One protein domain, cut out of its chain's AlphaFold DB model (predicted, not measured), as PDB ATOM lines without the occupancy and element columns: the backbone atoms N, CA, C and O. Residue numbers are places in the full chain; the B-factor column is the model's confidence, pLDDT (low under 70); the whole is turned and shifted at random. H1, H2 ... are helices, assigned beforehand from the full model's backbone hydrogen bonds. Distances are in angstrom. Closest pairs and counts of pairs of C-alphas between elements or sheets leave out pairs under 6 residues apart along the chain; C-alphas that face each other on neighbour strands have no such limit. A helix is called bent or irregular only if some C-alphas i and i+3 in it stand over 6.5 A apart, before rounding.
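AT A GLANCE: This is residues 8 to 189 of the 1170 residues of the protein "ODA2 protein" of Symbiodinium sp. CCMP2592 (UniProt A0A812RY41). A long rod of helices is built round H2, which pairs with H1 in a helical hairpin that opens toward one end of the rod and with H3 and H4 in a three-helix bundle further along. At the other end H5 and H7, side by side, and the short H6 make a small head, with H7 on the last part of H4 and H6 at the end of H2. The printed part has 182 residues with seven named helices, H1 to H7 in order along the chain, and no named strand; the class is all helix. It is extended, with a radius of gyration of the C-alphas of 24.5 A and spans of 87 by 30 by 26 A.

HOW THE PARTS SIT: H2, residues 46 to 76, is the hub and touches four other helices. With its residues 52 to 66 alone it touches residues 8 to 21 of H1, residues 8 to 37; the closest C-alphas, of Val 11 and Tyr 62, are 6.4 A apart. These two form a hairpin and run opposite ways at a shallow tilt of 33 degrees, only just short of steep. H2, H3, residues 83 to 102, and H4, residues 112 to 134, form an up and down bundle, each running against the one before it. H2 and H3 only just touch, with 3 pairs of C-alphas within 8 A, the closest being Val 68 and Phe 97 at 7.1 A. H3 and H4, a hairpin, touch at a shallow tilt of 28 degrees, the C-alphas of Ala 98 and Ile 121 being closest at 6.3 A. H6, residues 164 to 168, touches residues 75 to 76 of H2, with the C-alphas of Lys 76 and Gln 165 closest at 4.4 A. H7, residues 172 to 189, touches residues 126 to 134 of H4 and runs the same way at a shallow tilt of 17 degrees; the C-alphas of Val 127 and Asn 173 are closest at 6.0 A. H5, residues 141 to 151, touches H7, closest at the C-alphas of His 143 and Ile 182, 6.7 A apart. H1 is apart from H3, H4, H5, H6 and H7. Every O i to N i+4 pair is within hydrogen-bond range in H1, H2, H5 and H6, against 14 of 16 in H3, 17 of 19 in H4 and 12 of 14 in H7.

IN THESE COORDINATES: H2 is 45.2 A from C-alpha 46 at (142.474, 193.929, 156.359) to C-alpha 76; H1 is 43.8 A, beginning at C-alpha 8 at (114.318, 201.813, 154.596). H4 is 33.4 A, H3 27.0 A and H7 22.1 A, the last ending at C-alpha 189 at (84.451, 212.997, 189.957). H3, with a kink of 33 degrees near residue 90, and H7, with one of 50 degrees near residue 179, are irregular: C-alphas 85 and 88 are 7.5 A apart, and C-alphas 174 and 177 are 8.6 A apart. H4 is only just irregular, with C-alphas 126 and 129 at 6.54 A.

THE WHOLE: The two C-alphas farthest apart, of Phe 38 and Gln 189, are 87.0 A apart. The printed part has no cut; the link from H5 to H6, residues 152 to 163, is long, and the one from H6 to H7 is tight. The mean pLDDT of the printed part is 79.6, with residues 8 to 9, 156 to 158 and 160 under 70.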
ATOM      1  N   GLY A   8     114.693 202.946 155.459       63.62
ATOM      2  CA  GLY A   8     114.318 201.813 154.596       63.62
ATOM      3  C   GLY A   8     115.229 201.623 153.372       63.62
ATOM      4  O   GLY A   8     115.563 200.499 153.010       63.62
ATOM      5  N   GLN A   9     115.729 202.714 152.779       69.25
ATOM      6  CA  GLN A   9     116.699 202.647 151.676       69.25
ATOM      7  C   GLN A   9     118.107 202.271 152.161       69.25
ATOM      8  O   GLN A   9     118.908 201.746 151.387       69.25
ATOM      9  N   ALA A  10     118.432 202.549 153.427       70.00
ATOM     10  CA  ALA A  10     119.699 202.154 154.034       70.00
ATOM     11  C   ALA A  10     119.738 200.643 154.317       70.00
ATOM     12  O   ALA A  10     120.755 200.016 154.028       70.00
ATOM     13  N   VAL A  11     118.626 200.054 154.775       71.75
ATOM     14  CA  VAL A  11     118.466 198.598 154.973       71.75
ATOM     15  C   VAL A  11     118.635 197.836 153.655       71.75
ATOM     16  O   VAL A  11     119.368 196.851 153.588       71.75
ATOM     17  N   GLU A  12     118.017 198.313 152.573       74.50
ATOM     18  CA  GLU A  12     118.091 197.654 151.264       74.50
ATOM     19  C   GLU A  12     119.506 197.712 150.662       74.50
ATOM     20  O   GLU A  12     120.015 196.723 150.129       74.50
ATOM     21  N   ARG A  13     120.197 198.848 150.822       77.00
ATOM     22  CA  ARG A  13     121.613 198.973 150.443       77.00
ATOM     23  C   ARG A  13     122.517 198.108 151.313       77.00
ATOM     24  O   ARG A  13     123.430 197.489 150.777       77.00
ATOM     25  N   LEU A  14     122.255 198.034 152.619       78.94
ATOM     26  CA  LEU A  14     122.992 197.170 153.539       78.94
ATOM     27  C   LEU A  14     122.866 195.701 153.128       78.94
ATOM     28  O   LEU A  14     123.870 194.995 153.086       78.94
ATOM     29  N   LYS A  15     121.657 195.258 152.769       78.56
ATOM     30  CA  LYS A  15     121.401 193.896 152.291       78.56
ATOM     31  C   LYS A  15     122.199 193.583 151.025       78.56
ATOM     32  O   LYS A  15     122.894 192.574 150.980       78.56
ATOM     33  N   ARG A  16     122.194 194.494 150.048       80.94
ATOM     34  CA  ARG A  16     123.003 194.352 148.829       80.94
ATOM     35  C   ARG A  16     124.508 194.314 149.123       80.94
ATOM     36  O   ARG A  16     125.216 193.485 148.562       80.94
ATOM     37  N   CYS A  17     125.004 195.172 150.016       79.69
ATOM     38  CA  CYS A  17     126.415 195.170 150.413       79.69
ATOM     39  C   CYS A  17     126.812 193.893 151.173       79.69
ATOM     40  O   CYS A  17     127.934 193.424 151.003       79.69
ATOM     41  N   LYS A  18     125.907 193.302 151.966       80.25
ATOM     42  CA  LYS A  18     126.114 191.984 152.588       80.25
ATOM     43  C   LYS A  18     126.190 190.865 151.553       80.25
ATOM     44  O   LYS A  18     127.088 190.037 151.636       80.25
ATOM     45  N   GLU A  19     125.294 190.860 150.569       81.69
ATOM     46  CA  GLU A  19     125.312 189.877 149.477       81.69
ATOM     47  C   GLU A  19     126.611 189.978 148.657       81.69
ATOM     48  O   GLU A  19     127.242 188.962 148.360       81.69
ATOM     49  N   GLU A  20     127.070 191.196 148.353       81.19
ATOM     50  CA  GLU A  20     128.364 191.426 147.695       81.19
ATOM     51  C   GLU A  20     129.542 190.971 148.584       81.19
ATOM     52  O   GLU A  20     130.441 190.273 148.103       81.19
ATOM     53  N   TYR A  21     129.520 191.283 149.887       83.31
ATOM     54  CA  TYR A  21     130.532 190.826 150.846       83.31
ATOM     55  C   TYR A  21     130.594 189.295 150.939       83.31
ATOM     56  O   TYR A  21     131.686 188.737 150.871       83.31
ATOM     57  N   GLU A  22     129.460 188.594 151.010       81.06
ATOM     58  CA  GLU A  22     129.424 187.126 151.045       81.06
ATOM     59  C   GLU A  22     130.074 186.496 149.810       81.06
ATOM     60  O   GLU A  22     130.803 185.505 149.923       81.06
ATOM     61  N   VAL A  23     129.853 187.065 148.622       83.38
ATOM     62  CA  VAL A  23     130.488 186.590 147.384       83.38
ATOM     63  C   VAL A  23     132.010 186.733 147.468       83.38
ATOM     64  O   VAL A  23     132.744 185.821 147.070       83.38
ATOM     65  N   HIS A  24     132.505 187.848 148.008       80.19
ATOM     66  CA  HIS A  24     133.936 188.068 148.224       80.19
ATOM     67  C   HIS A  24     134.510 187.197 149.355       80.19
ATOM     68  O   HIS A  24     135.613 186.670 149.207       80.19
ATOM     69  N   GLY A  25     133.749 186.954 150.423       77.94
ATOM     70  CA  GLY A  25     134.104 186.051 151.519       77.94
ATOM     71  C   GLY A  25     134.228 184.594 151.067       77.94
ATOM     72  O   GLY A  25     135.211 183.928 151.392       77.94
ATOM     73  N   ARG A  26     133.312 184.110 150.215       80.69
ATOM     74  CA  ARG A  26     133.420 182.772 149.600       80.69
ATOM     75  C   ARG A  26     134.650 182.660 148.702       80.69
ATOM     76  O   ARG A  26     135.348 181.652 148.752       80.69
ATOM     77  N   LYS A  27     134.968 183.700 147.920       79.75
ATOM     78  CA  LYS A  27     136.213 183.740 147.129       79.75
ATOM     79  C   LYS A  27     137.455 183.696 148.022       79.75
ATOM     80  O   LYS A  27     138.369 182.943 147.711       79.75
ATOM     81  N   ARG A  28     137.468 184.422 149.148       77.94
ATOM     82  CA  ARG A  28     138.548 184.354 150.149       77.94
ATOM     83  C   ARG A  28     138.722 182.937 150.697       77.94
ATOM     84  O   ARG A  28     139.849 182.475 150.774       77.94
ATOM     85  N   GLN A  29     137.636 182.236 151.027       78.00
ATOM     86  CA  GLN A  29     137.705 180.847 151.500       78.00
ATOM     87  C   GLN A  29     138.248 179.891 150.428       78.00
ATOM     88  O   GLN A  29     139.071 179.036 150.735       78.00
ATOM     89  N   ILE A  30     137.838 180.057 149.166       80.25
ATOM     90  CA  ILE A  30     138.352 179.259 148.040       80.25
ATOM     91  C   ILE A  30     139.846 179.526 147.812       80.25
ATOM     92  O   ILE A  30     140.606 178.586 147.590       80.25
ATOM     93  N   PHE A  31     140.281 180.787 147.875       78.94
ATOM     94  CA  PHE A  31     141.695 181.134 147.738       78.94
ATOM     95  C   PHE A  31     142.523 180.640 148.921       78.94
ATOM     96  O   PHE A  31     143.582 180.078 148.683       78.94
ATOM     97  N   ALA A  32     142.010 180.725 150.150       76.25
ATOM     98  CA  ALA A  32     142.663 180.154 151.326       76.25
ATOM     99  C   ALA A  32     142.824 178.628 151.204       76.25
ATOM    100  O   ALA A  32     143.913 178.112 151.420       76.25
ATOM    101  N   LEU A  33     141.788 177.910 150.752       79.38
ATOM    102  CA  LEU A  33     141.873 176.469 150.466       79.38
ATOM    103  C   LEU A  33     142.914 176.146 149.380       79.38
ATOM    104  O   LEU A  33     143.582 175.117 149.446       79.38
ATOM    105  N   GLY A  34     143.051 177.013 148.372       76.06
ATOM    106  CA  GLY A  34     144.097 176.905 147.356       76.06
ATOM    107  C   GLY A  34     145.496 177.161 147.923       76.06
ATOM    108  O   GLY A  34     146.415 176.399 147.641       76.06
ATOM    109  N   GLU A  35     145.659 178.198 148.743       81.12
ATOM    110  CA  GLU A  35     146.910 178.526 149.437       81.12
ATOM    111  C   GLU A  35     147.365 177.369 150.343       81.12
ATOM    112  O   GLU A  35     148.532 176.981 150.276       81.12
ATOM    113  N   ASP A  36     146.438 176.741 151.077       78.56
ATOM    114  CA  ASP A  36     146.688 175.544 151.893       78.56
ATOM    115  C   ASP A  36     147.145 174.345 151.051       78.56
ATOM    116  O   ASP A  36     148.103 173.655 151.405       78.56
ATOM    117  N   LEU A  37     146.499 174.106 149.902       78.31
ATOM    118  CA  LEU A  37     146.823 172.993 149.003       78.31
ATOM    119  C   LEU A  37     148.242 173.105 148.413       78.31
ATOM    120  O   LEU A  37     148.882 172.087 148.148       78.31
ATOM    121  N   PHE A  38     148.732 174.333 148.214       76.62
ATOM    122  CA  PHE A  38     150.064 174.620 147.669       76.62
ATOM    123  C   PHE A  38     151.112 174.982 148.739       76.62
ATOM    124  O   PHE A  38     152.255 175.273 148.385       76.62
ATOM    125  N   GLY A  39     150.760 174.946 150.031       74.75
ATOM    126  CA  GLY A  39     151.666 175.265 151.141       74.75
ATOM    127  C   GLY A  39     152.129 176.728 151.177       74.75
ATOM    128  O   GLY A  39     153.233 177.014 151.645       74.75
ATOM    129  N   LEU A  40     151.320 177.650 150.646       76.38
ATOM    130  CA  LEU A  40     151.597 179.086 150.630       76.38
ATOM    131  C   LEU A  40     151.077 179.753 151.919       76.38
ATOM    132  O   LEU A  40     150.044 179.350 152.444       76.38
ATOM    133  N   PRO A  41     151.758 180.789 152.444       73.38
ATOM    134  CA  PRO A  41     151.264 181.535 153.597       73.38
ATOM    135  C   PRO A  41     149.987 182.308 153.242       73.38
ATOM    136  O   PRO A  41     149.961 183.020 152.238       73.38
ATOM    137  N   HIS A  42     148.961 182.209 154.092       75.44
ATOM    138  CA  HIS A  42     147.680 182.870 153.849       75.44
ATOM    139  C   HIS A  42     147.803 184.382 153.718       75.44
ATOM    140  O   HIS A  42     148.346 185.065 154.597       75.44
ATOM    141  N   GLN A  43     147.209 184.919 152.657       77.75
ATOM    142  CA  GLN A  43     147.146 186.356 152.468       77.75
ATOM    143  C   GLN A  43     145.991 186.942 153.294       77.75
ATOM    144  O   GLN A  43     144.829 186.555 153.161       77.75
ATOM    145  N   THR A  44     146.306 187.883 154.188       74.19
ATOM    146  CA  THR A  44     145.293 188.594 154.982       74.19
ATOM    147  C   THR A  44     144.762 189.800 154.209       74.19
ATOM    148  O   THR A  44     145.514 190.488 153.518       74.19
ATOM    149  N   TYR A  45     143.458 190.069 154.334       80.19
ATOM    150  CA  TYR A  45     142.771 191.172 153.654       80.19
ATOM    151  C   TYR A  45     142.150 192.126 154.690       80.19
ATOM    152  O   TYR A  45     140.948 192.045 154.949       80.19
ATOM    153  N   PRO A  46     142.931 193.063 155.266       78.88
ATOM    154  CA  PRO A  46     142.474 193.929 156.359       78.88
ATOM    155  C   PRO A  46     141.223 194.753 156.029       78.88
ATOM    156  O   PRO A  46     140.392 194.999 156.896       78.88
ATOM    157  N   GLN A  47     141.062 195.156 154.763       77.94
ATOM    158  CA  GLN A  47     139.890 195.904 154.299       77.94
ATOM    159  C   GLN A  47     138.606 195.060 154.340       77.94
ATOM    160  O   GLN A  47     137.538 195.591 154.637       77.94
ATOM    161  N   LEU A  48     138.702 193.751 154.082       78.25
ATOM    162  CA  LEU A  48     137.560 192.838 154.156       78.25
ATOM    163  C   LEU A  48     137.155 192.598 155.616       78.25
ATOM    164  O   LEU A  48     135.979 192.712 155.935       78.25
ATOM    165  N   ASP A  49     138.129 192.368 156.505       77.75
ATOM    166  CA  ASP A  49     137.887 192.177 157.947       77.75
ATOM    167  C   ASP A  49     137.299 193.440 158.610       77.75
ATOM    168  O   ASP A  49     136.473 193.361 159.522       77.75
ATOM    169  N   GLN A  50     137.703 194.632 158.154       80.31
ATOM    170  CA  GLN A  50     137.096 195.892 158.585       80.31
ATOM    171  C   GLN A  50     135.649 196.021 158.086       80.31
ATOM    172  O   GLN A  50     134.769 196.404 158.856       80.31
ATOM    173  N   THR A  51     135.396 195.659 156.826       81.00
ATOM    174  CA  THR A  51     134.052 195.704 156.231       81.00
ATOM    175  C   THR A  51     133.096 194.735 156.934       81.00
ATOM    176  O   THR A  51     131.944 195.086 157.156       81.00
ATOM    177  N   GLU A  52     133.564 193.556 157.354       80.62
ATOM    178  CA  GLU A  52     132.782 192.590 158.141       80.62
ATOM    179  C   GLU A  52     132.281 193.187 159.460       80.62
ATOM    180  O   GLU A  52     131.085 193.175 159.744       80.62
ATOM    181  N   LYS A  53     133.191 193.799 160.229       78.94
ATOM    182  CA  LYS A  53     132.851 194.452 161.501       78.94
ATOM    183  C   LYS A  53     131.896 195.629 161.306       78.94
ATOM    184  O   LYS A  53     130.972 195.805 162.097       78.94
ATOM    185  N   GLU A  54     132.102 196.430 160.261       78.75
ATOM    186  CA  GLU A  54     131.211 197.548 159.933       78.75
ATOM    187  C   GLU A  54     129.812 197.059 159.513       78.75
ATOM    188  O   GLU A  54     128.815 197.639 159.946       78.75
ATOM    189  N   LEU A  55     129.717 195.973 158.736       79.44
ATOM    190  CA  LEU A  55     128.447 195.362 158.321       79.44
ATOM    191  C   LEU A  55     127.683 194.720 159.489       79.44
ATOM    192  O   LEU A  55     126.456 194.838 159.538       79.44
ATOM    193  N   ASP A  56     128.377 194.095 160.440       79.75
ATOM    194  CA  ASP A  56     127.765 193.537 161.653       79.75
ATOM    195  C   ASP A  56     127.172 194.632 162.545       79.75
ATOM    196  O   ASP A  56     126.028 194.524 162.997       79.75
ATOM    197  N   TYR A  57     127.912 195.725 162.754       80.06
ATOM    198  CA  TYR A  57     127.420 196.881 163.503       80.06
ATOM    199  C   TYR A  57     126.230 197.556 162.813       80.06
ATOM    200  O   TYR A  57     125.236 197.882 163.465       80.06
ATOM    201  N   LEU A  58     126.296 197.713 161.491       77.56
ATOM    202  CA  LEU A  58     125.195 198.229 160.681       77.56
ATOM    203  C   LEU A  58     123.935 197.365 160.782       77.56
ATOM    204  O   LEU A  58     122.840 197.910 160.906       77.56
ATOM    205  N   SER A  59     124.082 196.037 160.749       77.75
ATOM    206  CA  SER A  59     122.952 195.113 160.881       77.75
ATOM    207  C   SER A  59     122.258 195.288 162.220       77.75
ATOM    208  O   SER A  59     121.060 195.529 162.257       77.75
ATOM    209  N   GLN A  60     123.015 195.268 163.319       80.12
ATOM    210  CA  GLN A  60     122.442 195.379 164.661       80.12
ATOM    211  C   GLN A  60     121.621 196.662 164.845       80.12
ATOM    212  O   GLN A  60     120.557 196.625 165.464       80.12
ATOM    213  N   LEU A  61     122.090 197.788 164.293       80.50
ATOM    214  CA  LEU A  61     121.376 199.061 164.367       80.50
ATOM    215  C   LEU A  61     120.096 199.049 163.523       80.50
ATOM    216  O   LEU A  61     119.027 199.384 164.031       80.50
ATOM    217  N   TYR A  62     120.192 198.671 162.247       80.00
ATOM    218  CA  TYR A  62     119.071 198.762 161.312       80.00
ATOM    219  C   TYR A  62     118.027 197.645 161.486       80.00
ATOM    220  O   TYR A  62     116.847 197.890 161.234       80.00
ATOM    221  N   ASP A  63     118.411 196.470 161.989       81.25
ATOM    222  CA  ASP A  63     117.479 195.392 162.347       81.25
ATOM    223  C   ASP A  63     116.599 195.817 163.535       81.25
ATOM    224  O   ASP A  63     115.377 195.675 163.493       81.25
ATOM    225  N   LEU A  64     117.198 196.425 164.573       81.56
ATOM    226  CA  LEU A  64     116.442 196.990 165.696       81.56
ATOM    227  C   LEU A  64     115.577 198.176 165.249       81.56
ATOM    228  O   LEU A  64     114.429 198.280 165.670       81.56
ATOM    229  N   TYR A  65     116.106 199.041 164.380       80.88
ATOM    230  CA  TYR A  65     115.368 200.178 163.825       80.88
ATOM    231  C   TYR A  65     114.096 199.734 163.091       80.88
ATOM    232  O   TYR A  65     113.024 200.304 163.283       80.88
ATOM    233  N   THR A  66     114.209 198.683 162.278       81.38
ATOM    234  CA  THR A  66     113.085 198.128 161.514       81.38
ATOM    235  C   THR A  66     112.071 197.468 162.446       81.38
ATOM    236  O   THR A  66     110.884 197.765 162.351       81.38
ATOM    237  N   ALA A  67     112.533 196.674 163.419       82.62
ATOM    238  CA  ALA A  67     111.661 196.041 164.407       82.62
ATOM    239  C   ALA A  67     110.849 197.065 165.222       82.62
ATOM    240  O   ALA A  67     109.661 196.858 165.463       82.62
ATOM    241  N   VAL A  68     111.465 198.184 165.617       83.00
ATOM    242  CA  VAL A  68     110.784 199.264 166.345       83.00
ATOM    243  C   VAL A  68     109.730 199.934 165.462       83.00
ATOM    244  O   VAL A  68     108.590 200.076 165.894       83.00
ATOM    245  N   LEU A  69     110.060 200.283 164.214       80.88
ATOM    246  CA  LEU A  69     109.101 200.909 163.299       80.88
ATOM    247  C   LEU A  69     107.922 199.998 162.938       80.88
ATOM    248  O   LEU A  69     106.790 200.473 162.873       80.88
ATOM    249  N   GLU A  70     108.164 198.705 162.720       83.06
ATOM    250  CA  GLU A  70     107.106 197.731 162.426       83.06
ATOM    251  C   GLU A  70     106.183 197.527 163.629       83.06
ATOM    252  O   GLU A  70     104.962 197.498 163.478       83.06
ATOM    253  N   THR A  71     106.751 197.443 164.835       83.31
ATOM    254  CA  THR A  71     105.971 197.226 166.061       83.31
ATOM    255  C   THR A  71     105.164 198.472 166.437       83.31
ATOM    256  O   THR A  71     103.966 198.369 166.690       83.31
ATOM    257  N   ILE A  72     105.765 199.668 166.370       80.81
ATOM    258  CA  ILE A  72     105.053 200.941 166.580       80.81
ATOM    259  C   ILE A  72     103.995 201.159 165.489       80.81
ATOM    260  O   ILE A  72     102.893 201.624 165.782       80.81
ATOM    261  N   GLY A  73     104.297 200.806 164.236       80.88
ATOM    262  CA  GLY A  73     103.334 200.837 163.134       80.88
ATOM    263  C   GLY A  73     102.127 199.940 163.399       80.88
ATOM    264  O   GLY A  73     100.993 200.373 163.227       80.88
ATOM    265  N   ARG A  74     102.358 198.728 163.919       83.62
ATOM    266  CA  ARG A  74     101.292 197.802 164.311       83.62
ATOM    267  C   ARG A  74     100.430 198.346 165.450       83.62
ATOM    268  O   ARG A  74      99.213 198.213 165.388       83.62
ATOM    269  N   TRP A  75     101.031 198.962 166.467       84.12
ATOM    270  CA  TRP A  75     100.279 199.552 167.580       84.12
ATOM    271  C   TRP A  75      99.412 200.733 167.140       84.12
ATOM    272  O   TRP A  75      98.295 200.879 167.627       84.12
ATOM    273  N   LYS A  76      99.881 201.548 166.186       80.19
ATOM    274  CA  LYS A  76      99.102 202.666 165.619       80.19
ATOM    275  C   LYS A  76      97.783 202.201 164.987       80.19
ATOM    276  O   LYS A  76      96.796 202.931 165.051       80.19
ATOM    277  N   ASP A  77      97.752 200.990 164.435       82.56
ATOM    278  CA  ASP A  77      96.568 200.419 163.790       82.56
ATOM    279  C   ASP A  77      95.540 199.800 164.752       82.56
ATOM    280  O   ASP A  77      94.445 199.452 164.301       82.56
ATOM    281  N   TYR A  78      95.843 199.680 166.050       84.19
ATOM    282  CA  TYR A  78      94.892 199.149 167.030       84.19
ATOM    283  C   TYR A  78      93.691 200.071 167.228       84.19
ATOM    284  O   TYR A  78      93.825 201.298 167.302       84.19
ATOM    285  N   LEU A  79      92.513 199.458 167.364       83.75
ATOM    286  CA  LEU A  79      91.293 200.149 167.762       83.75
ATOM    287  C   LEU A  79      91.395 200.548 169.233       83.75
ATOM    288  O   LEU A  79      91.821 199.755 170.070       83.75
ATOM    289  N   TRP A  80      90.963 201.760 169.572       82.56
ATOM    290  CA  TRP A  80      91.062 202.300 170.930       82.56
ATOM    291  C   TRP A  80      90.347 201.440 171.978       82.56
ATOM    292  O   TRP A  80      90.782 201.384 173.120       82.56
ATOM    293  N   VAL A  81      89.305 200.704 171.588       78.00
ATOM    294  CA  VAL A  81      88.590 199.762 172.465       78.00
ATOM    295  C   VAL A  81      89.463 198.562 172.869       78.00
ATOM    296  O   VAL A  81      89.306 198.026 173.965       78.00
ATOM    297  N   GLU A  82      90.403 198.150 172.015       78.62
ATOM    298  CA  GLU A  82      91.300 197.003 172.234       78.62
ATOM    299  C   GLU A  82      92.582 197.402 172.983       78.62
ATOM    300  O   GLU A  82      93.193 196.590 173.679       78.62
ATOM    301  N   VAL A  83      92.969 198.677 172.884       77.12
ATOM    302  CA  VAL A  83      94.197 199.229 173.470       77.12
ATOM    303  C   VAL A  83      94.314 199.000 174.993       77.12
ATOM    304  O   VAL A  83      95.389 198.567 175.411       77.12
ATOM    305  N   PRO A  84      93.279 199.198 175.842       73.06
ATOM    306  CA  PRO A  84      93.387 199.013 177.293       73.06
ATOM    307  C   PRO A  84      93.864 197.615 177.717       73.06
ATOM    308  O   PRO A  84      94.567 197.493 178.718       73.06
ATOM    309  N   GLY A  85      93.519 196.567 176.957       75.44
ATOM    310  CA  GLY A  85      93.938 195.187 177.235       75.44
ATOM    311  C   GLY A  85      95.397 194.891 176.870       75.44
ATOM    312  O   GLY A  85      96.020 194.027 177.482       75.44
ATOM    313  N   GLU A  86      95.964 195.637 175.919       78.50
ATOM    314  CA  GLU A  86      97.327 195.437 175.403       78.50
ATOM    315  C   GLU A  86      98.346 196.460 175.946       78.50
ATOM    316  O   GLU A  86      99.549 196.322 175.716       78.50
ATOM    317  N   MET A  87      97.906 197.458 176.724       78.62
ATOM    318  CA  MET A  87      98.750 198.517 177.307       78.62
ATOM    319  C   MET A  87      99.949 197.995 178.116       78.62
ATOM    320  O   MET A  87     101.067 198.498 177.977       78.62
ATOM    321  N   GLU A  88      99.752 196.974 178.960       78.06
ATOM    322  CA  GLU A  88     100.855 196.392 179.739       78.06
ATOM    323  C   GLU A  88     101.895 195.701 178.850       78.06
ATOM    324  O   GLU A  88     103.093 195.743 179.150       78.06
ATOM    325  N   ASN A  89     101.449 195.075 177.758       82.69
ATOM    326  CA  ASN A  89     102.326 194.419 176.794       82.69
ATOM    327  C   ASN A  89     103.118 195.463 175.997       82.69
ATOM    328  O   ASN A  89     104.339 195.340 175.897       82.69
ATOM    329  N   MET A  90     102.465 196.543 175.547       83.69
ATOM    330  CA  MET A  90     103.129 197.667 174.874       83.69
ATOM    331  C   MET A  90     104.218 198.299 175.742       83.69
ATOM    332  O   MET A  90     105.329 198.538 175.267       83.69
ATOM    333  N   LYS A  91     103.943 198.523 177.034       83.06
ATOM    334  CA  LYS A  91     104.931 199.066 177.977       83.06
ATOM    335  C   LYS A  91     106.137 198.138 178.138       83.06
ATOM    336  O   LYS A  91     107.277 198.590 178.042       83.06
ATOM    337  N   LYS A  92     105.898 196.833 178.327       84.69
ATOM    338  CA  LYS A  92     106.968 195.825 178.435       84.69
ATOM    339  C   LYS A  92     107.832 195.769 177.172       84.69
ATOM    340  O   LYS A  92     109.052 195.681 177.286       84.69
ATOM    341  N   GLU A  93     107.231 195.811 175.984       84.19
ATOM    342  CA  GLU A  93     107.963 195.779 174.711       84.19
ATOM    343  C   GLU A  93     108.733 197.083 174.445       84.19
ATOM    344  O   GLU A  93     109.904 197.028 174.060       84.19
ATOM    345  N   ALA A  94     108.148 198.248 174.741       83.81
ATOM    346  CA  ALA A  94     108.830 199.541 174.639       83.81
ATOM    347  C   ALA A  94     110.067 199.618 175.558       83.81
ATOM    348  O   ALA A  94     111.147 200.026 175.120       83.81
ATOM    349  N   ASP A  95     109.956 199.137 176.801       83.31
ATOM    350  CA  ASP A  95     111.081 199.060 177.741       83.31
ATOM    351  C   ASP A  95     112.179 198.096 177.260       83.31
ATOM    352  O   ASP A  95     113.377 198.373 177.410       83.31
ATOM    353  N   GLN A  96     111.800 196.984 176.619       86.25
ATOM    354  CA  GLN A  96     112.754 196.066 175.991       86.25
ATOM    355  C   GLN A  96     113.489 196.715 174.810       86.25
ATOM    356  O   GLN A  96     114.706 196.532 174.685       86.25
ATOM    357  N   PHE A  97     112.803 197.494 173.966       85.44
ATOM    358  CA  PHE A  97     113.440 198.243 172.878       85.44
ATOM    359  C   PHE A  97     114.407 199.306 173.410       85.44
ATOM    360  O   PHE A  97     115.550 199.374 172.948       85.44
ATOM    361  N   ALA A  98     114.017 200.054 174.447       83.75
ATOM    362  CA  ALA A  98     114.886 201.026 175.110       83.75
ATOM    363  C   ALA A  98     116.138 200.366 175.715       83.75
ATOM    364  O   ALA A  98     117.255 200.879 175.577       83.75
ATOM    365  N   PHE A  99     115.987 199.194 176.341       84.25
ATOM    366  CA  PHE A  99     117.108 198.426 176.887       84.25
ATOM    367  C   PHE A  99     118.073 197.937 175.794       84.25
ATOM    368  O   PHE A  99     119.291 198.082 175.935       84.25
ATOM    369  N   ARG A 100     117.546 197.404 174.681       83.06
ATOM    370  CA  ARG A 100     118.353 196.972 173.524       83.06
ATOM    371  C   ARG A 100     119.091 198.149 172.880       83.06
ATOM    372  O   ARG A 100     120.282 198.028 172.610       83.06
ATOM    373  N   CYS A 101     118.434 199.299 172.730       82.81
ATOM    374  CA  CYS A 101     119.040 200.522 172.198       82.81
ATOM    375  C   CYS A 101     120.176 201.053 173.103       82.81
ATOM    376  O   CYS A 101     121.238 201.456 172.620       82.81
ATOM    377  N   LYS A 102     120.031 200.971 174.436       82.25
ATOM    378  CA  LYS A 102     121.095 201.338 175.395       82.25
ATOM    379  C   LYS A 102     122.296 200.382 175.381       82.25
ATOM    380  O   LYS A 102     123.418 200.830 175.613       82.25
ATOM    381  N   LYS A 103     122.099 199.087 175.100       82.81
ATOM    382  CA  LYS A 103     123.179 198.079 175.046       82.81
ATOM    383  C   LYS A 103     124.065 198.144 173.792       82.81
ATOM    384  O   LYS A 103     125.063 197.428 173.741       82.81
ATOM    385  N   MET A 104     123.749 198.998 172.817       80.75
ATOM    386  CA  MET A 104     124.512 199.101 171.569       80.75
ATOM    387  C   MET A 104     125.957 199.616 171.780       80.75
ATOM    388  O   MET A 104     126.165 200.514 172.615       80.75
ATOM    389  N   PRO A 105     126.945 199.093 171.016       76.56
ATOM    390  CA  PRO A 105     128.344 199.533 171.025       76.56
ATOM    391  C   PRO A 105     128.519 201.050 170.855       76.56
ATOM    392  O   PRO A 105     127.813 201.681 170.071       76.56
ATOM    393  N   GLY A 106     129.503 201.643 171.541       71.31
ATOM    394  CA  GLY A 106     129.720 203.101 171.558       71.31
ATOM    395  C   GLY A 106     129.935 203.739 170.178       71.31
ATOM    396  O   GLY A 106     129.455 204.841 169.945       71.31
ATOM    397  N   GLN A 107     130.562 203.019 169.242       70.19
ATOM    398  CA  GLN A 107     130.826 203.479 167.869       70.19
ATOM    399  C   GLN A 107     129.551 203.679 167.029       70.19
ATOM    400  O   GLN A 107     129.562 204.454 166.078       70.19
ATOM    401  N   LEU A 108     128.446 203.012 167.382       71.75
ATOM    402  CA  LEU A 108     127.142 203.166 166.724       71.75
ATOM    403  C   LEU A 108     126.333 204.346 167.273       71.75
ATOM    404  O   LEU A 108     125.365 204.768 166.650       71.75
ATOM    405  N   ARG A 109     126.711 204.894 168.434       71.44
ATOM    406  CA  ARG A 109     125.939 205.953 169.103       71.44
ATOM    407  C   ARG A 109     126.119 207.329 168.479       71.44
ATOM    408  O   ARG A 109     125.290 208.195 168.710       71.44
ATOM    409  N   GLU A 110     127.177 207.519 167.697       72.12
ATOM    410  CA  GLU A 110     127.452 208.763 166.962       72.12
ATOM    411  C   GLU A 110     126.628 208.876 165.668       72.12
ATOM    412  O   GLU A 110     126.719 209.857 164.927       72.12
ATOM    413  N   TRP A 111     125.835 207.849 165.356       75.25
ATOM    414  CA  TRP A 111     125.135 207.749 164.091       75.25
ATOM    415  C   TRP A 111     123.793 208.482 164.145       75.25
ATOM    416  O   TRP A 111     123.027 208.283 165.089       75.25
ATOM    417  N   PRO A 112     123.425 209.250 163.102       74.94
ATOM    418  CA  PRO A 112     122.131 209.935 163.052       74.94
ATOM    419  C   PRO A 112     120.935 208.991 163.237       74.94
ATOM    420  O   PRO A 112     120.015 209.313 163.979       74.94
ATOM    421  N   ALA A 113     120.991 207.793 162.645       74.06
ATOM    422  CA  ALA A 113     119.941 206.781 162.779       74.06
ATOM    423  C   ALA A 113     119.804 206.242 164.215       74.06
ATOM    424  O   ALA A 113     118.717 205.868 164.631       74.06
ATOM    425  N   TYR A 114     120.880 206.227 165.006       81.00
ATOM    426  CA  TYR A 114     120.792 205.864 166.421       81.00
ATOM    427  C   TYR A 114     120.057 206.938 167.228       81.00
ATOM    428  O   TYR A 114     119.217 206.614 168.065       81.00
ATOM    429  N   HIS A 115     120.346 208.214 166.962       80.12
ATOM    430  CA  HIS A 115     119.658 209.330 167.610       80.12
ATOM    431  C   HIS A 115     118.168 209.376 167.259       80.12
ATOM    432  O   HIS A 115     117.357 209.573 168.156       80.12
ATOM    433  N   GLU A 116     117.816 209.136 165.995       79.38
ATOM    434  CA  GLU A 116     116.423 209.067 165.528       79.38
ATOM    435  C   GLU A 116     115.672 207.892 166.178       79.38
ATOM    436  O   GLU A 116     114.604 208.083 166.749       79.38
ATOM    437  N   LEU A 117     116.280 206.699 166.220       81.25
ATOM    438  CA  LEU A 117     115.708 205.527 166.896       81.25
ATOM    439  C   LEU A 117     115.491 205.760 168.390       81.25
ATOM    440  O   LEU A 117     114.478 205.359 168.957       81.25
ATOM    441  N   LYS A 118     116.479 206.369 169.047       82.69
ATOM    442  CA  LYS A 118     116.407 206.679 170.470       82.69
ATOM    443  C   LYS A 118     115.279 207.678 170.749       82.69
ATOM    444  O   LYS A 118     114.539 207.464 171.700       82.69
ATOM    445  N   HIS A 119     115.144 208.708 169.914       82.94
ATOM    446  CA  HIS A 119     114.083 209.706 170.025       82.94
ATOM    447  C   HIS A 119     112.693 209.079 169.851       82.94
ATOM    448  O   HIS A 119     111.836 209.283 170.697       82.94
ATOM    449  N   GLU A 120     112.488 208.236 168.833       79.75
ATOM    450  CA  GLU A 120     111.209 207.537 168.605       79.75
ATOM    451  C   GLU A 120     110.810 206.621 169.780       79.75
ATOM    452  O   GLU A 120     109.644 206.566 170.168       79.75
ATOM    453  N   ILE A 121     111.774 205.920 170.392       82.44
ATOM    454  CA  ILE A 121     111.514 205.077 171.572       82.44
ATOM    455  C   ILE A 121     111.198 205.937 172.807       82.44
ATOM    456  O   ILE A 121     110.279 205.610 173.558       82.44
ATOM    457  N   GLU A 122     111.955 207.015 173.036       82.38
ATOM    458  CA  GLU A 122     111.762 207.913 174.182       82.38
ATOM    459  C   GLU A 122     110.427 208.672 174.094       82.38
ATOM    460  O   GLU A 122     109.719 208.754 175.098       82.38
ATOM    461  N   ASP A 123     110.035 209.137 172.905       81.19
ATOM    462  CA  ASP A 123     108.738 209.779 172.661       81.19
ATOM    463  C   ASP A 123     107.578 208.822 172.961       81.19
ATOM    464  O   ASP A 123     106.635 209.175 173.674       81.19
ATOM    465  N   PHE A 124     107.655 207.576 172.482       80.81
ATOM    466  CA  PHE A 124     106.601 206.593 172.727       80.81
ATOM    467  C   PHE A 124     106.507 206.197 174.212       80.81
ATOM    468  O   PHE A 124     105.406 206.077 174.753       80.81
ATOM    469  N   GLN A 125     107.643 206.073 174.915       81.69
ATOM    470  CA  GLN A 125     107.670 205.834 176.366       81.69
ATOM    471  C   GLN A 125     107.042 206.976 177.180       81.69
ATOM    472  O   GLN A 125     106.502 206.721 178.256       81.69
ATOM    473  N   GLN A 126     107.092 208.218 176.689       80.69
ATOM    474  CA  GLN A 126     106.462 209.368 177.348       80.69
ATOM    475  C   GLN A 126     104.948 209.433 177.116       80.69
ATOM    476  O   GLN A 126     104.214 209.835 178.018       80.69
ATOM    477  N   VAL A 127     104.471 208.997 175.946       81.81
ATOM    478  CA  VAL A 127     103.040 209.004 175.591       81.81
ATOM    479  C   VAL A 127     102.273 207.844 176.242       81.81
ATOM    480  O   VAL A 127     101.114 208.011 176.617       81.81
ATOM    481  N   LEU A 128     102.906 206.684 176.445       81.38
ATOM    482  CA  LEU A 128     102.260 205.494 177.023       81.38
ATOM    483  C   LEU A 128     101.555 205.737 178.380       81.38
ATOM    484  O   LEU A 128     100.391 205.355 178.502       81.38
ATOM    485  N   PRO A 129     102.175 206.383 179.391       82.31
ATOM    486  CA  PRO A 129     101.505 206.687 180.657       82.31
ATOM    487  C   PRO A 129     100.259 207.569 180.505       82.31
ATOM    488  O   PRO A 129      99.268 207.336 181.188       82.31
ATOM    489  N   LEU A 130     100.282 208.545 179.591       81.31
ATOM    490  CA  LEU A 130      99.132 209.414 179.320       81.31
ATOM    491  C   LEU A 130      97.971 208.633 178.707       81.31
ATOM    492  O   LEU A 130      96.818 208.824 179.085       81.31
ATOM    493  N   LEU A 131      98.273 207.713 177.790       81.69
ATOM    494  CA  LEU A 131      97.257 206.846 177.209       81.69
ATOM    495  C   LEU A 131      96.667 205.895 178.263       81.69
ATOM    496  O   LEU A 131      95.472 205.618 178.219       81.69
ATOM    497  N   MET A 132      97.479 205.400 179.208       82.00
ATOM    498  CA  MET A 132      96.987 204.571 180.315       82.00
ATOM    499  C   MET A 132      95.992 205.346 181.185       82.00
ATOM    500  O   MET A 132      94.914 204.836 181.483       82.00
ATOM    501  N   GLU A 133      96.321 206.585 181.546       80.88
ATOM    502  CA  GLU A 133      95.444 207.466 182.323       80.88
ATOM    503  C   GLU A 133      94.137 207.789 181.577       80.88
ATOM    504  O   GLU A 133      93.055 207.674 182.151       80.88
ATOM    505  N   LEU A 134      94.208 208.082 180.275       83.06
ATOM    506  CA  LEU A 134      93.036 208.345 179.431       83.06
ATOM    507  C   LEU A 134      92.176 207.101 179.146       83.06
ATOM    508  O   LEU A 134      91.027 207.228 178.727       83.06
ATOM    509  N   SER A 135      92.714 205.899 179.366       81.69
ATOM    510  CA  SER A 135      91.991 204.633 179.191       81.69
ATOM    511  C   SER A 135      91.183 204.197 180.421       81.69
ATOM    512  O   SER A 135      90.468 203.193 180.372       81.69
ATOM    513  N   LYS A 136      91.284 204.933 181.538       82.88
ATOM    514  CA  LYS A 136      90.529 204.649 182.763       82.88
ATOM    515  C   LYS A 136      89.026 204.842 182.550       82.88
ATOM    516  O   LYS A 136      88.582 205.748 181.850       82.88
ATOM    517  N   LYS A 137      88.224 204.035 183.253       79.19
ATOM    518  CA  LYS A 137      86.751 204.134 183.247       79.19
ATOM    519  C   LYS A 137      86.209 205.445 183.837       79.19
ATOM    520  O   LYS A 137      85.059 205.779 183.575       79.19
ATOM    521  N   SER A 138      87.021 206.177 184.601       81.69
ATOM    522  CA  SER A 138      86.692 207.500 185.147       81.69
ATOM    523  C   SER A 138      86.528 208.571 184.063       81.69
ATOM    524  O   SER A 138      85.841 209.578 184.258       81.69
ATOM    525  N   ILE A 139      87.126 208.362 182.887       84.31
ATOM    526  CA  ILE A 139      87.094 209.305 181.773       84.31
ATOM    527  C   ILE A 139      85.777 209.160 180.999       84.31
ATOM    528  O   ILE A 139      85.620 208.306 180.130       84.31
ATOM    529  N   GLN A 140      84.822 210.035 181.306       81.94
ATOM    530  CA  GLN A 140      83.561 210.176 180.579       81.94
ATOM    531  C   GLN A 140      83.668 211.176 179.411       81.94
ATOM    532  O   GLN A 140      84.649 211.908 179.266       81.94
ATOM    533  N   GLN A 141      82.611 211.263 178.600       80.69
ATOM    534  CA  GLN A 141      82.514 212.143 177.428       80.69
ATOM    535  C   GLN A 141      82.858 213.615 177.735       80.69
ATOM    536  O   GLN A 141      83.546 214.270 176.956       80.69
ATOM    537  N   ARG A 142      82.455 214.116 178.911       83.75
ATOM    538  CA  ARG A 142      82.766 215.480 179.381       83.75
ATOM    539  C   ARG A 142      84.270 215.755 179.517       83.75
ATOM    540  O   ARG A 142      84.710 216.872 179.275       83.75
ATOM    541  N   HIS A 143      85.063 214.743 179.867       86.06
ATOM    542  CA  HIS A 143      86.519 214.857 179.980       86.06
ATOM    543  C   HIS A 143      87.182 214.802 178.600       86.06
ATOM    544  O   HIS A 143      88.103 215.566 178.333       86.06
ATOM    545  N   TRP A 144      86.665 213.976 177.684       84.06
ATOM    546  CA  TRP A 144      87.120 213.958 176.289       84.06
ATOM    547  C   TRP A 144      86.853 215.280 175.562       84.06
ATOM    548  O   TRP A 144      87.691 215.723 174.786       84.06
ATOM    549  N   GLN A 145      85.742 215.958 175.864       82.94
ATOM    550  CA  GLN A 145      85.486 217.316 175.372       82.94
ATOM    551  C   GLN A 145      86.533 218.318 175.881       82.94
ATOM    552  O   GLN A 145      87.063 219.086 175.087       82.94
ATOM    553  N   GLN A 146      86.918 218.249 177.161       81.25
ATOM    554  CA  GLN A 146      87.996 219.087 177.707       81.25
ATOM    555  C   GLN A 146      89.349 218.793 177.042       81.25
ATOM    556  O   GLN A 146      90.105 219.714 176.744       81.25
ATOM    557  N   VAL A 147      89.644 217.521 176.752       83.06
ATOM    558  CA  VAL A 147      90.852 217.132 176.008       83.06
ATOM    559  C   VAL A 147      90.807 217.657 174.564       83.06
ATOM    560  O   VAL A 147      91.825 218.132 174.058       83.06
ATOM    561  N   ASN A 148      89.644 217.646 173.905       83.94
ATOM    562  CA  ASN A 148      89.465 218.216 172.564       83.94
ATOM    563  C   ASN A 148      89.667 219.738 172.553       83.94
ATOM    564  O   ASN A 148      90.335 220.259 171.659       83.94
ATOM    565  N   ASP A 149      89.157 220.436 173.569       81.69
ATOM    566  CA  ASP A 149      89.306 221.888 173.715       81.69
ATOM    567  C   ASP A 149      90.776 222.299 173.910       81.69
ATOM    568  O   ASP A 149      91.221 223.293 173.336       81.69
ATOM    569  N   ILE A 150      91.547 221.518 174.676       82.00
ATOM    570  CA  ILE A 150      92.969 221.794 174.943       82.00
ATOM    571  C   ILE A 150      93.847 221.437 173.741       82.00
ATOM    572  O   ILE A 150      94.730 222.205 173.360       82.00
ATOM    573  N   THR A 151      93.598 220.287 173.111       77.88
ATOM    574  CA  THR A 151      94.409 219.812 171.977       77.88
ATOM    575  C   THR A 151      94.042 220.481 170.649       77.88
ATOM    576  O   THR A 151      94.805 220.388 169.682       77.88
ATOM    577  N   GLY A 152      92.883 221.148 170.571       74.00
ATOM    578  CA  GLY A 152      92.369 221.788 169.356       74.00
ATOM    579  C   GLY A 152      92.056 220.799 168.227       74.00
ATOM    580  O   GLY A 152      91.988 221.193 167.059       74.00
ATOM    581  N   LYS A 153      91.916 219.508 168.554       74.50
ATOM    582  CA  LYS A 153      91.663 218.409 167.617       74.50
ATOM    583  C   LYS A 153      90.378 217.694 168.005       74.50
ATOM    584  O   LYS A 153      90.145 217.416 169.173       74.50
ATOM    585  N   ASP A 154      89.556 217.380 167.009       73.81
ATOM    586  CA  ASP A 154      88.294 216.669 167.220       73.81
ATOM    587  C   ASP A 154      88.547 215.158 167.339       73.81
ATOM    588  O   ASP A 154      88.577 214.430 166.340       73.81
ATOM    589  N   LEU A 155      88.805 214.685 168.563       71.69
ATOM    590  CA  LEU A 155      88.969 213.264 168.861       71.69
ATOM    591  C   LEU A 155      87.581 212.656 169.098       71.69
ATOM    592  O   LEU A 155      87.016 212.732 170.188       71.69
ATOM    593  N   GLN A 156      87.012 212.057 168.050       67.81
ATOM    594  CA  GLN A 156      85.710 211.383 168.107       67.81
ATOM    595  C   GLN A 156      85.855 209.945 168.621       67.81
ATOM    596  O   GLN A 156      85.712 208.979 167.872       67.81
ATOM    597  N   VAL A 157      86.155 209.818 169.916       67.19
ATOM    598  CA  VAL A 157      86.466 208.545 170.601       67.19
ATOM    599  C   VAL A 157      85.290 207.552 170.609       67.19
ATOM    600  O   VAL A 157      85.490 206.359 170.800       67.19
ATOM    601  N   GLU A 158      84.065 208.021 170.361       63.59
ATOM    602  CA  GLU A 158      82.849 207.189 170.307       63.59
ATOM    603  C   GLU A 158      82.732 206.327 169.049       63.59
ATOM    604  O   GLU A 158      81.903 205.417 169.003       63.59
ATOM    605  N   ARG A 159      83.520 206.603 168.004       70.75
ATOM    606  CA  ARG A 159      83.451 205.792 166.793       70.75
ATOM    607  C   ARG A 159      84.143 204.449 167.014       70.75
ATOM    608  O   ARG A 159      85.288 204.399 167.452       70.75
ATOM    609  N   GLU A 160      83.478 203.361 166.629       64.69
ATOM    610  CA  GLU A 160      84.043 202.004 166.717       64.69
ATOM    611  C   GLU A 160      85.314 201.820 165.864       64.69
ATOM    612  O   GLU A 160      86.099 200.912 166.121       64.69
ATOM    613  N   ASP A 161      85.548 202.695 164.877       75.00
ATOM    614  CA  ASP A 161      86.740 202.716 164.023       75.00
ATOM    615  C   ASP A 161      87.873 203.623 164.548       75.00
ATOM    616  O   ASP A 161      88.881 203.813 163.858       75.00
ATOM    617  N   PHE A 162      87.742 204.185 165.757       80.56
ATOM    618  CA  PHE A 162      88.736 205.093 166.325       80.56
ATOM    619  C   PHE A 162      90.037 204.352 166.660       80.56
ATOM    620  O   PHE A 162      90.085 203.484 167.533       80.56
ATOM    621  N   LYS A 163      91.115 204.703 165.953       82.19
ATOM    622  CA  LYS A 163      92.438 204.084 166.094       82.19
ATOM    623  C   LYS A 163      93.348 204.854 167.045       82.19
ATOM    624  O   LYS A 163      93.289 206.082 167.117       82.19
ATOM    625  N   LEU A 164      94.289 204.139 167.664       80.75
ATOM    626  CA  LEU A 164      95.350 204.723 168.493       80.75
ATOM    627  C   LEU A 164      96.178 205.772 167.733       80.75
ATOM    628  O   LEU A 164      96.635 206.753 168.321       80.75
ATOM    629  N   GLN A 165      96.331 205.602 166.417       81.19
ATOM    630  CA  GLN A 165      97.001 206.566 165.548       81.19
ATOM    631  C   GLN A 165      96.466 207.994 165.711       81.19
ATOM    632  O   GLN A 165      97.264 208.921 165.811       81.19
ATOM    633  N   SER A 166      95.148 208.178 165.819       78.38
ATOM    634  CA  SER A 166      94.532 209.504 165.951       78.38
ATOM    635  C   SER A 166      94.951 210.227 167.238       78.38
ATOM    636  O   SER A 166      95.087 211.448 167.243       78.38
ATOM    637  N   LEU A 167      95.208 209.479 168.320       77.62
ATOM    638  CA  LEU A 167      95.697 210.015 169.597       77.62
ATOM    639  C   LEU A 167      97.201 210.302 169.567       77.62
ATOM    640  O   LEU A 167      97.654 211.301 170.120       77.62
ATOM    641  N   ILE A 168      97.985 209.466 168.886       76.88
ATOM    642  CA  ILE A 168      99.425 209.702 168.706       76.88
ATOM    643  C   ILE A 168      99.650 210.934 167.817       76.88
ATOM    644  O   ILE A 168     100.456 211.806 168.148       76.88
ATOM    645  N   ASP A 169      98.869 211.068 166.743       77.44
ATOM    646  CA  ASP A 169      98.888 212.228 165.853       77.44
ATOM    647  C   ASP A 169      98.446 213.507 166.577       77.44
ATOM    648  O   ASP A 169      98.811 214.610 166.158       77.44
ATOM    649  N   ALA A 170      97.701 213.389 167.684       75.44
ATOM    650  CA  ALA A 170      97.291 214.508 168.523       75.44
ATOM    651  C   ALA A 170      98.437 215.148 169.321       75.44
ATOM    652  O   ALA A 170      98.262 216.272 169.777       75.44
ATOM    653  N   LYS A 171      99.615 214.507 169.402       76.62
ATOM    654  CA  LYS A 171     100.781 214.982 170.172       76.62
ATOM    655  C   LYS A 171     100.439 215.314 171.629       76.62
ATOM    656  O   LYS A 171     100.778 216.373 172.142       76.62
ATOM    657  N   LEU A 172      99.805 214.364 172.315       75.81
ATOM    658  CA  LEU A 172      99.370 214.504 173.714       75.81
ATOM    659  C   LEU A 172     100.503 214.885 174.686       75.81
ATOM    660  O   LEU A 172     100.242 215.445 175.743       75.81
ATOM    661  N   ASN A 173     101.761 214.620 174.322       77.38
ATOM    662  CA  ASN A 173     102.924 214.966 175.137       77.38
ATOM    663  C   ASN A 173     103.127 216.488 175.294       77.38
ATOM    664  O   ASN A 173     103.650 216.921 176.316       77.38
ATOM    665  N   ASP A 174     102.675 217.295 174.326       80.56
ATOM    666  CA  ASP A 174     102.782 218.763 174.382       80.56
ATOM    667  C   ASP A 174     101.855 219.368 175.463       80.56
ATOM    668  O   ASP A 174     102.116 220.465 175.952       80.56
ATOM    669  N   PHE A 175     100.811 218.632 175.874       80.81
ATOM    670  CA  PHE A 175      99.789 219.041 176.852       80.81
ATOM    671  C   PHE A 175      99.726 218.099 178.065       80.81
ATOM    672  O   PHE A 175      98.672 217.899 178.668       80.81
ATOM    673  N   LYS A 176     100.855 217.470 178.404       79.75
ATOM    674  CA  LYS A 176     100.939 216.416 179.423       79.75
ATOM    675  C   LYS A 176     100.341 216.819 180.777       79.75
ATOM    676  O   LYS A 176      99.552 216.055 181.328       79.75
ATOM    677  N   ASP A 177     100.734 217.977 181.301       80.94
ATOM    678  CA  ASP A 177     100.342 218.417 182.647       80.94
ATOM    679  C   ASP A 177      98.832 218.711 182.717       80.94
ATOM    680  O   ASP A 177      98.159 218.290 183.654       80.94
ATOM    681  N   ASP A 178      98.272 219.325 181.670       82.38
ATOM    682  CA  ASP A 178      96.838 219.623 181.585       82.38
ATOM    683  C   ASP A 178      95.982 218.350 181.455       82.38
ATOM    684  O   ASP A 178      94.916 218.235 182.062       82.38
ATOM    685  N   ILE A 179      96.450 217.366 180.678       83.56
ATOM    686  CA  ILE A 179      95.766 216.073 180.538       83.56
ATOM    687  C   ILE A 179      95.786 215.316 181.871       83.56
ATOM    688  O   ILE A 179      94.773 214.723 182.240       83.56
ATOM    689  N   GLN A 180      96.899 215.361 182.606       83.62
ATOM    690  CA  GLN A 180      97.002 214.737 183.924       83.62
ATOM    691  C   GLN A 180      96.051 215.391 184.942       83.62
ATOM    692  O   GLN A 180      95.376 214.686 185.691       83.62
ATOM    693  N   ASP A 181      95.912 216.718 184.926       83.75
ATOM    694  CA  ASP A 181      94.936 217.425 185.766       83.75
ATOM    695  C   ASP A 181      93.484 217.017 185.438       83.75
ATOM    696  O   ASP A 181      92.653 216.861 186.343       83.75
ATOM    697  N   ILE A 182      93.168 216.794 184.155       85.12
ATOM    698  CA  ILE A 182      91.854 216.292 183.721       85.12
ATOM    699  C   ILE A 182      91.627 214.862 184.217       85.12
ATOM    700  O   ILE A 182      90.547 214.580 184.743       85.12
ATOM    701  N   THR A 183      92.608 213.963 184.090       85.44
ATOM    702  CA  THR A 183      92.440 212.568 184.526       85.44
ATOM    703  C   THR A 183      92.345 212.448 186.047       85.44
ATOM    704  O   THR A 183      91.481 211.731 186.552       85.44
ATOM    705  N   GLU A 184      93.117 213.232 186.805       84.62
ATOM    706  CA  GLU A 184      92.988 213.313 188.265       84.62
ATOM    707  C   GLU A 184      91.642 213.917 188.702       84.62
ATOM    708  O   GLU A 184      91.052 213.500 189.708       84.62
ATOM    709  N   SER A 185      91.131 214.905 187.962       85.25
ATOM    710  CA  SER A 185      89.791 215.453 188.186       85.25
ATOM    711  C   SER A 185      88.709 214.412 187.896       85.25
ATOM    712  O   SER A 185      87.753 214.306 188.664       85.25
ATOM    713  N   ALA A 186      88.861 213.626 186.831       86.12
ATOM    714  CA  ALA A 186      87.931 212.569 186.454       86.12
ATOM    715  C   ALA A 186      87.848 211.463 187.515       86.12
ATOM    716  O   ALA A 186      86.746 211.074 187.904       86.12
ATOM    717  N   ASP A 187      88.990 211.021 188.049       84.88
ATOM    718  CA  ASP A 187      89.048 210.031 189.133       84.88
ATOM    719  C   ASP A 187      88.301 210.532 190.385       84.88
ATOM    720  O   ASP A 187      87.514 209.806 190.994       84.88
ATOM    721  N   LYS A 188      88.469 211.813 190.745       85.00
ATOM    722  CA  LYS A 188      87.740 212.431 191.868       85.00
ATOM    723  C   LYS A 188      86.243 212.580 191.588       85.00
ATOM    724  O   LYS A 188      85.441 212.398 192.503       85.00
ATOM    725  N   GLN A 189      85.857 212.901 190.353       86.06
ATOM    726  CA  GLN A 189      84.451 212.997 189.957       86.06
ATOM    727  C   GLN A 189      83.743 211.642 190.008       86.06
ATOM    728  O   GLN A 189      82.610 211.589 190.471       86.06
TER     729      GLN A 189